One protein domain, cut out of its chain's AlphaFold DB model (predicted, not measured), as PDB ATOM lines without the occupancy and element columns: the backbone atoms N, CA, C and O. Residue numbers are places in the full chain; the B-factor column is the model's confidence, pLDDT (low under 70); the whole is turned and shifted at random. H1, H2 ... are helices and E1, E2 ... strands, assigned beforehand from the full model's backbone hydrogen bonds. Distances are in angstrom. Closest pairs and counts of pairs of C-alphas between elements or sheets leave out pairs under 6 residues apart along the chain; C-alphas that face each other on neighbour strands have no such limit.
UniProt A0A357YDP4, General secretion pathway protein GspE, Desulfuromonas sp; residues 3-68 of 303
ATOM      1  N   LEU A   3     139.483 188.250 174.736       66.06
ATOM      2  CA  LEU A   3     138.165 187.795 174.305       66.06
ATOM      3  C   LEU A   3     137.113 188.749 174.877       66.06
ATOM      4  O   LEU A   3     137.000 188.873 176.093       66.06
ATOM      5  N   ASP A   4     136.348 189.410 174.009       66.31
ATOM      6  CA  ASP A   4     135.177 190.188 174.425       66.31
ATOM      7  C   ASP A   4     133.942 189.699 173.664       66.31
ATOM      8  O   ASP A   4     133.770 189.935 172.463       66.31
ATOM      9  N   LYS A   5     133.080 188.971 174.381       72.69
ATOM     10  CA  LYS A   5     131.842 188.345 173.890       72.69
ATOM     11  C   LYS A   5     132.056 187.434 172.673       72.69
ATOM     12  O   LYS A   5     132.298 186.246 172.836       72.69
ATOM     13  N   LYS A   6     131.915 187.987 171.461       72.06
ATOM     14  CA  LYS A   6     132.043 187.299 170.163       72.06
ATOM     15  C   LYS A   6     133.205 187.830 169.310       72.06
ATOM     16  O   LYS A   6     133.282 187.525 168.124       72.06
ATOM     17  N   ARG A   7     134.072 188.669 169.884       75.31
ATOM     18  CA  ARG A   7     135.205 189.289 169.192       75.31
ATOM     19  C   ARG A   7     136.514 188.775 169.772       75.31
ATOM     20  O   ARG A   7     136.735 188.868 170.980       75.31
ATOM     21  N   LEU A   8     137.378 188.271 168.899       81.69
ATOM     22  CA  LEU A   8     138.702 187.769 169.250       81.69
ATOM     23  C   LEU A   8     139.752 188.792 168.818       81.69
ATOM     24  O   LEU A   8     139.931 189.018 167.626       81.69
ATOM     25  N   SER A   9     140.447 189.418 169.770       84.50
ATOM     26  CA  SER A   9     141.595 190.278 169.444       84.50
ATOM     27  C   SER A   9     142.829 189.406 169.226       84.50
ATOM     28  O   SER A   9     143.361 188.831 170.186       84.50
ATOM     29  N   LEU A  10     143.254 189.301 167.966       83.12
ATOM     30  CA  LEU A  10     144.330 188.421 167.523       83.12
ATOM     31  C   LEU A  10     145.557 189.245 167.143       83.12
ATOM     32  O   LEU A  10     145.486 190.107 166.274       83.12
ATOM     33  N   ALA A  11     146.681 188.969 167.798       84.06
ATOM     34  CA  ALA A  11     147.959 189.558 167.432       84.06
ATOM     35  C   ALA A  11     148.546 188.775 166.246       84.06
ATOM     36  O   ALA A  11     148.695 187.560 166.348       84.06
ATOM     37  N   MET A  12     148.858 189.456 165.144       84.19
ATOM     38  CA  MET A  12     149.366 188.868 163.901       84.19
ATOM     39  C   MET A  12     150.624 189.603 163.433       84.19
ATOM     40  O   MET A  12     150.769 190.805 163.675       84.19
ATOM     41  N   ALA A  13     151.525 188.877 162.765       80.62
ATOM     42  CA  ALA A  13     152.691 189.469 162.111       80.62
ATOM     43  C   ALA A  13     152.255 190.319 160.911       80.62
ATOM     44  O   ALA A  13     152.741 191.433 160.736       80.62
ATOM     45  N   ASP A  14     151.282 189.809 160.150       83.19
ATOM     46  CA  ASP A  14     150.656 190.498 159.031       83.19
ATOM     47  C   ASP A  14     149.122 190.479 159.182       83.19
ATOM     48  O   ASP A  14     148.508 189.416 159.094       83.19
ATOM     49  N   PRO A  15     148.476 191.622 159.467       82.69
ATOM     50  CA  PRO A  15     147.020 191.724 159.552       82.69
ATOM     51  C   PRO A  15     146.341 191.883 158.181       82.69
ATOM     52  O   PRO A  15     145.113 191.949 158.139       82.69
ATOM     53  N   ALA A  16     147.103 192.062 157.094       82.62
ATOM     54  CA  ALA A  16     146.566 192.261 155.750       82.62
ATOM     55  C   ALA A  16     146.264 190.934 155.036       82.62
ATOM     56  O   ALA A  16     145.620 190.939 153.985       82.62
ATOM     57  N   ASP A  17     146.682 189.808 155.618       84.44
ATOM     58  CA  ASP A  17     146.347 188.471 155.142       84.44
ATOM     59  C   ASP A  17     144.881 188.128 155.464       84.44
ATOM     60  O   ASP A  17     144.532 187.654 156.550       84.44
ATOM     61  N   LEU A  18     144.003 188.416 154.500       82.81
ATOM     62  CA  LEU A  18     142.567 188.153 154.604       82.81
ATOM     63  C   LEU A  18     142.243 186.654 154.624       82.81
ATOM     64  O   LEU A  18     141.278 186.269 155.275       82.81
ATOM     65  N   ALA A  19     143.051 185.813 153.967       84.56
ATOM     66  CA  ALA A  19     142.818 184.371 153.936       84.56
ATOM     67  C   ALA A  19     143.042 183.760 155.326       84.56
ATOM     68  O   ALA A  19     142.167 183.076 155.851       84.56
ATOM     69  N   ALA A  20     144.156 184.111 155.981       83.25
ATOM     70  CA  ALA A  20     144.426 183.680 157.351       83.25
ATOM     71  C   ALA A  20     143.370 184.190 158.349       83.25
ATOM     72  O   ALA A  20     143.020 183.498 159.307       83.25
ATOM     73  N   LEU A  21     142.845 185.402 158.144       83.81
ATOM     74  CA  LEU A  21     141.772 185.947 158.977       83.81
ATOM     75  C   LEU A  21     140.458 185.181 158.822       83.81
ATOM     76  O   LEU A  21     139.817 184.895 159.836       83.81
ATOM     77  N   ASP A  22     140.076 184.851 157.590       81.31
ATOM     78  CA  ASP A  22     138.858 184.096 157.299       81.31
ATOM     79  C   ASP A  22     138.949 182.668 157.848       81.31
ATOM     80  O   ASP A  22     138.019 182.217 158.519       81.31
ATOM     81  N   ASP A  23     140.094 182.001 157.683       86.56
ATOM     82  CA  ASP A  23     140.335 180.661 158.227       86.56
ATOM     83  C   ASP A  23     140.249 180.649 159.757       86.56
ATOM     84  O   ASP A  23     139.561 179.816 160.356       86.56
ATOM     85  N   ILE A  24     140.891 181.611 160.427       85.38
ATOM     86  CA  ILE A  24     140.858 181.697 161.890       85.38
ATOM     87  C   ILE A  24     139.456 182.077 162.379       85.38
ATOM     88  O   ILE A  24     138.989 181.524 163.377       85.38
ATOM     89  N   ALA A  25     138.754 182.985 161.699       83.00
ATOM     90  CA  ALA A  25     137.376 183.332 162.037       83.00
ATOM     91  C   ALA A  25     136.436 182.127 161.880       83.00
ATOM     92  O   ALA A  25     135.579 181.902 162.738       83.00
ATOM     93  N   PHE A  26     136.635 181.328 160.829       82.94
ATOM     94  CA  PHE A  26     135.878 180.110 160.564       82.94
ATOM     95  C   PHE A  26     136.123 179.042 161.635       82.94
ATOM     96  O   PHE A  26     135.169 178.563 162.247       82.94
ATOM     97  N   ILE A  27     137.390 178.721 161.923       86.62
ATOM     98  CA  ILE A  27     137.770 177.692 162.906       86.62
ATOM     99  C   ILE A  27     137.332 178.092 164.317       86.62
ATOM    100  O   ILE A  27     136.841 177.267 165.087       86.62
ATOM    101  N   THR A  28     137.515 179.361 164.681       81.75
ATOM    102  CA  THR A  28     137.251 179.817 166.052       81.75
ATOM    103  C   THR A  28     135.796 180.232 166.278       81.75
ATOM    104  O   THR A  28     135.370 180.342 167.427       81.75
ATOM    105  N   GLY A  29     135.018 180.468 165.214       81.69
ATOM    106  CA  GLY A  29     133.635 180.948 165.287       81.69
ATOM    107  C   GLY A  29     133.490 182.375 165.838       81.69
ATOM    108  O   GLY A  29     132.380 182.802 166.177       81.69
ATOM    109  N   TYR A  30     134.597 183.118 165.956       82.75
ATOM    110  CA  TYR A  30     134.648 184.477 166.493       82.75
ATOM    111  C   TYR A  30     134.958 185.504 165.404       82.75
ATOM    112  O   TYR A  30     135.677 185.238 164.447       82.75
ATOM    113  N   LEU A  31     134.470 186.733 165.592       77.75
ATOM    114  CA  LEU A  31     134.849 187.855 164.740       77.75
ATOM    115  C   LEU A  31     136.269 188.306 165.110       77.75
ATOM    116  O   LEU A  31     136.474 188.914 166.168       77.75
ATOM    117  N   VAL A  32     137.240 188.006 164.251       83.81
ATOM    118  CA  VAL A  32     138.651 188.330 164.484       83.81
ATOM    119  C   VAL A  32     138.890 189.829 164.296       83.81
ATOM    120  O   VAL A  32     138.515 190.427 163.290       83.81
ATOM    121  N   ARG A  33     139.516 190.460 165.291       83.50
ATOM    122  CA  ARG A  33     140.078 191.808 165.205       83.50
ATOM    123  C   ARG A  33     141.600 191.693 165.143       83.50
ATOM    124  O   ARG A  33     142.204 191.458 166.196       83.50
ATOM    125  N   PRO A  34     142.217 191.856 163.960       83.06
ATOM    126  CA  PRO A  34     143.664 191.811 163.854       83.06
ATOM    127  C   PRO A  34     144.305 192.978 164.610       83.06
ATOM    128  O   PRO A  34     143.806 194.107 164.611       83.06
ATOM    129  N   GLN A  35     145.422 192.696 165.263       85.50
ATOM    130  CA  GLN A  35     146.332 193.656 165.876       85.50
ATOM    131  C   GLN A  35     147.739 193.338 165.381       85.50
ATOM    132  O   GLN A  35     148.150 192.181 165.394       85.50
ATOM    133  N   ILE A  36     148.486 194.355 164.959       85.75
ATOM    134  CA  ILE A  36     149.855 194.163 164.475       85.75
ATOM    135  C   ILE A  36     150.764 193.910 165.669       85.75
ATOM    136  O   ILE A  36     150.762 194.679 166.631       85.75
ATOM    137  N   THR A  37     151.578 192.864 165.589       81.31
ATOM    138  CA  THR A  37     152.661 192.636 166.537       81.31
ATOM    139  C   THR A  37     153.959 192.318 165.800       81.31
ATOM    140  O   THR A  37     153.939 191.604 164.799       81.31
ATOM    141  N   PRO A  38     155.114 192.786 166.300       79.69
ATOM    142  CA  PRO A  38     156.400 192.334 165.792       79.69
ATOM    143  C   PRO A  38     156.556 190.815 165.925       79.69
ATOM    144  O   PRO A  38     156.141 190.229 166.930       79.69
ATOM    145  N   GLU A  39     157.232 190.195 164.960       78.69
ATOM    146  CA  GLU A  39     157.460 188.745 164.893       78.69
ATOM    147  C   GLU A  39     158.113 188.187 166.168       78.69
ATOM    148  O   GLU A  39     157.689 187.164 166.701       78.69
ATOM    149  N   PHE A  40     159.075 188.911 166.750       80.62
ATOM    150  CA  PHE A  40     159.745 188.466 167.976       80.62
ATOM    151  C   PHE A  40     158.784 188.313 169.171       80.62
ATOM    152  O   PHE A  40     159.018 187.468 170.032       80.62
ATOM    153  N   ARG A  41     157.694 189.099 169.235       78.75
ATOM    154  CA  ARG A  41     156.668 188.974 170.288       78.75
ATOM    155  C   ARG A  41     155.805 187.731 170.087       78.75
ATOM    156  O   ARG A  41     155.403 187.127 171.077       78.75
ATOM    157  N   LEU A  42     155.561 187.329 168.838       81.38
ATOM    158  CA  LEU A  42     154.886 186.065 168.528       81.38
ATOM    159  C   LEU A  42     155.771 184.883 168.894       81.38
ATOM    160  O   LEU A  42     155.316 183.998 169.604       81.38
ATOM    161  N   ILE A  43     157.046 184.913 168.503       81.38
ATOM    162  CA  ILE A  43     158.020 183.867 168.844       81.38
ATOM    163  C   ILE A  43     158.149 183.724 170.365       81.38
ATOM    164  O   ILE A  43     158.124 182.611 170.887       81.38
ATOM    165  N   GLN A  44     158.216 184.844 171.093       77.75
ATOM    166  CA  GLN A  44     158.216 184.842 172.556       77.75
ATOM    167  C   GLN A  44     156.954 184.167 173.123       77.75
ATOM    168  O   GLN A  44     157.056 183.331 174.020       77.75
ATOM    169  N   ALA A  45     155.771 184.508 172.606       78.19
ATOM    170  CA  ALA A  45     154.514 183.908 173.044       78.19
ATOM    171  C   ALA A  45     154.429 182.411 172.696       78.19
ATOM    172  O   ALA A  45     153.954 181.622 173.510       78.19
ATOM    173  N   LEU A  46     154.929 181.997 171.530       81.31
ATOM    174  CA  LEU A  46     154.970 180.595 171.111       81.31
ATOM    175  C   LEU A  46     155.868 179.757 172.023       81.31
ATOM    176  O   LEU A  46     155.447 178.696 172.478       81.31
ATOM    177  N   GLY A  47     157.061 180.242 172.376       79.69
ATOM    178  CA  GLY A  47     157.892 179.536 173.355       79.69
ATOM    179  C   GLY A  47     157.263 179.497 174.748       79.69
ATOM    180  O   GLY A  47     157.338 178.475 175.423       79.69
ATOM    181  N   GLN A  48     156.593 180.574 175.171       78.12
ATOM    182  CA  GLN A  48     155.994 180.653 176.506       78.12
ATOM    183  C   GLN A  48     154.743 179.775 176.670       78.12
ATOM    184  O   GLN A  48     154.573 179.156 177.718       78.12
ATOM    185  N   TYR A  49     153.857 179.744 175.674       77.69
ATOM    186  CA  TYR A  49     152.544 179.099 175.792       77.69
ATOM    187  C   TYR A  49     152.449 177.757 175.065       77.69
ATOM    188  O   TYR A  49     151.688 176.897 175.499       77.69
ATOM    189  N   TYR A  50     153.231 177.564 174.004       75.69
ATOM    190  CA  TYR A  50     153.220 176.350 173.182       75.69
ATOM    191  C   TYR A  50     154.520 175.542 173.298       75.69
ATOM    192  O   TYR A  50     154.673 174.542 172.607       75.69
ATOM    193  N   GLN A  51     155.451 175.956 174.173       76.31
ATOM    194  CA  GLN A  51     156.719 175.261 174.458       76.31
ATOM    195  C   GLN A  51     157.553 174.969 173.198       76.31
ATOM    196  O   GLN A  51     158.324 174.011 173.143       76.31
ATOM    197  N   MET A  52     157.411 175.816 172.175       75.25
ATOM    198  CA  MET A  52     158.154 175.689 170.928       75.25
ATOM    199  C   MET A  52     159.632 176.022 171.163       75.25
ATOM    200  O   MET A  52     159.955 176.995 171.849       75.25
ATOM    201  N   GLN A  53     160.539 175.230 170.584       62.62
ATOM    202  CA  GLN A  53     161.981 175.449 170.710       62.62
ATOM    203  C   GLN A  53     162.383 176.749 169.997       62.62
ATOM    204  O   GLN A  53     162.480 176.805 168.771       62.62
ATOM    205  N   ILE A  54     162.610 177.814 170.768       70.69
ATOM    206  CA  ILE A  54     163.070 179.104 170.244       70.69
ATOM    207  C   ILE A  54     164.557 178.986 169.892       70.69
ATOM    208  O   ILE A  54     165.373 178.551 170.705       70.69
ATOM    209  N   SER A  55     164.947 179.417 168.687       72.81
ATOM    210  CA  SER A  55     166.358 179.391 168.299       72.81
ATOM    211  C   SER A  55     167.215 180.302 169.206       72.81
ATOM    212  O   SER A  55     166.768 181.386 169.605       72.81
ATOM    213  N   PRO A  56     168.486 179.949 169.495       70.00
ATOM    214  CA  PRO A  56     169.336 180.705 170.427       70.00
ATOM    215  C   PRO A  56     169.539 182.181 170.049       70.00
ATOM    216  O   PRO A  56     169.870 183.013 170.897       70.00
ATOM    217  N   ARG A  57     169.353 182.527 168.766       69.81
ATOM    218  CA  ARG A  57     169.418 183.903 168.254       69.81
ATOM    219  C   ARG A  57     168.261 184.756 168.772       69.81
ATOM    220  O   ARG A  57     168.497 185.893 169.173       69.81
ATOM    221  N   PHE A  58     167.042 184.219 168.778       65.56
ATOM    222  CA  PHE A  58     165.866 184.930 169.279       65.56
ATOM    223  C   PHE A  58     165.866 185.011 170.802       65.56
ATOM    224  O   PHE A  58     165.523 186.064 171.334       65.56
ATOM    225  N   GLN A  59     166.371 183.984 171.495       68.88
ATOM    226  CA  GLN A  59     166.539 184.024 172.950       68.88
ATOM    227  C   GLN A  59     167.418 185.208 173.384       68.88
ATOM    228  O   GLN A  59     167.003 186.017 174.205       68.88
ATOM    229  N   LYS A  60     168.566 185.419 172.724       70.00
ATOM    230  CA  LYS A  60     169.459 186.563 173.002       70.00
ATOM    231  C   LYS A  60     168.820 187.937 172.762       70.00
ATOM    232  O   LYS A  60     169.250 188.916 173.372       70.00
ATOM    233  N   ILE A  61     167.868 188.040 171.832       71.31
ATOM    234  CA  ILE A  61     167.138 189.285 171.540       71.31
ATOM    235  C   ILE A  61     166.077 189.522 172.617       71.31
ATOM    236  O   ILE A  61     165.980 190.629 173.141       71.31
ATOM    237  N   ILE A  62     165.339 188.471 172.979       68.19
ATOM    238  CA  ILE A  62     164.346 188.482 174.057       68.19
ATOM    239  C   ILE A  62     165.017 188.878 175.382       68.19
ATOM    240  O   ILE A  62     164.559 189.809 176.037       68.19
ATOM    241  N   ASP A  63     166.150 188.263 175.726       71.81
ATOM    242  CA  ASP A  63     166.892 188.547 176.960       71.81
ATOM    243  C   ASP A  63     167.402 190.000 177.010       71.81
ATOM    244  O   ASP A  63     167.348 190.645 178.058       71.81
ATOM    245  N   ARG A  64     167.847 190.556 175.870       68.88
ATOM    246  CA  ARG A  64     168.252 191.971 175.771       68.88
ATOM    247  C   ARG A  64     167.082 192.932 175.981       68.88
ATOM    248  O   ARG A  64     167.237 193.901 176.714       68.88
ATOM    249  N   LEU A  65     165.929 192.653 175.377       62.22
ATOM    250  CA  LEU A  65     164.723 193.481 175.499       62.22
ATOM    251  C   LEU A  65     164.092 193.430 176.900       62.22
ATOM    252  O   LEU A  65     163.428 194.385 177.288       62.22
ATOM    253  N   HIS A  66     164.295 192.349 177.660       64.06
ATOM    254  CA  HIS A  66     163.870 192.253 179.067       64.06
ATOM    255  C   HIS A  66     164.858 192.885 180.052       64.06
ATOM    256  O   HIS A  66     164.469 193.234 181.164       64.06
ATOM    257  N   SER A  67     166.127 193.025 179.657       53.78
ATOM    258  CA  SER A  67     167.179 193.630 180.488       53.78
ATOM    259  C   SER A  67     167.150 195.164 180.478       53.78
ATOM    260  O   SER A  67     167.797 195.788 181.320       53.78
ATOM    261  N   GLU A  68     166.387 195.784 179.573       41.12
ATOM    262  CA  GLU A  68     166.050 197.206 179.653       41.12
ATOM    263  C   GLU A  68     164.762 197.393 180.475       41.12
ATOM    264  O   GLU A  68     163.692 196.937 180.060       41.12
TER     265      GLU A  68
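What this domain is: This is residues 3 to 68 of the 303 residues of the protein "General secretion pathway protein GspE" of Desulfuromonas sp (UniProt A0A357YDP4). H1 packs on parallel strands E1 and E2; then H2 leads to H3, whose residues 63 to 67 stick out. Printed are 66 residues, mixed in class, ordered E1, H1, E2, H2, H3. It is loose, radius of gyration of the C-alphas 14.1 A, spanning 37 by 23 by 22 A.

Where its parts are: Find E1, residues 7 to 12, from C-alpha 7 at (135.205, 189.289, 169.192). Then come H1, 18 to 28, E2, 31 to 36, and H2, 39 to 50. H3, 56 to 67, runs 16.5 A to C-alpha 67 at (167.179, 193.630, 180.488).

How they stand to each other: E1, H1 and E2 form a strand-helix-strand unit, a helix between two parallel neighbours, its crossover right-handed. N 8 and O 31 are within hydrogen-bond range, 2.9 A. C-alphas 25 of H1 and 32 of E2 are closest, 5.7 A. H2 touches H3 about perpendicular, 82 degrees; closest C-alphas are 40 and 58, 7.2 A. Every helix O i to N i+4 pair is within range.

The domain as a whole: The printed part has no cut; 12 residues have pLDDT under 70, among them residues 64 to 68.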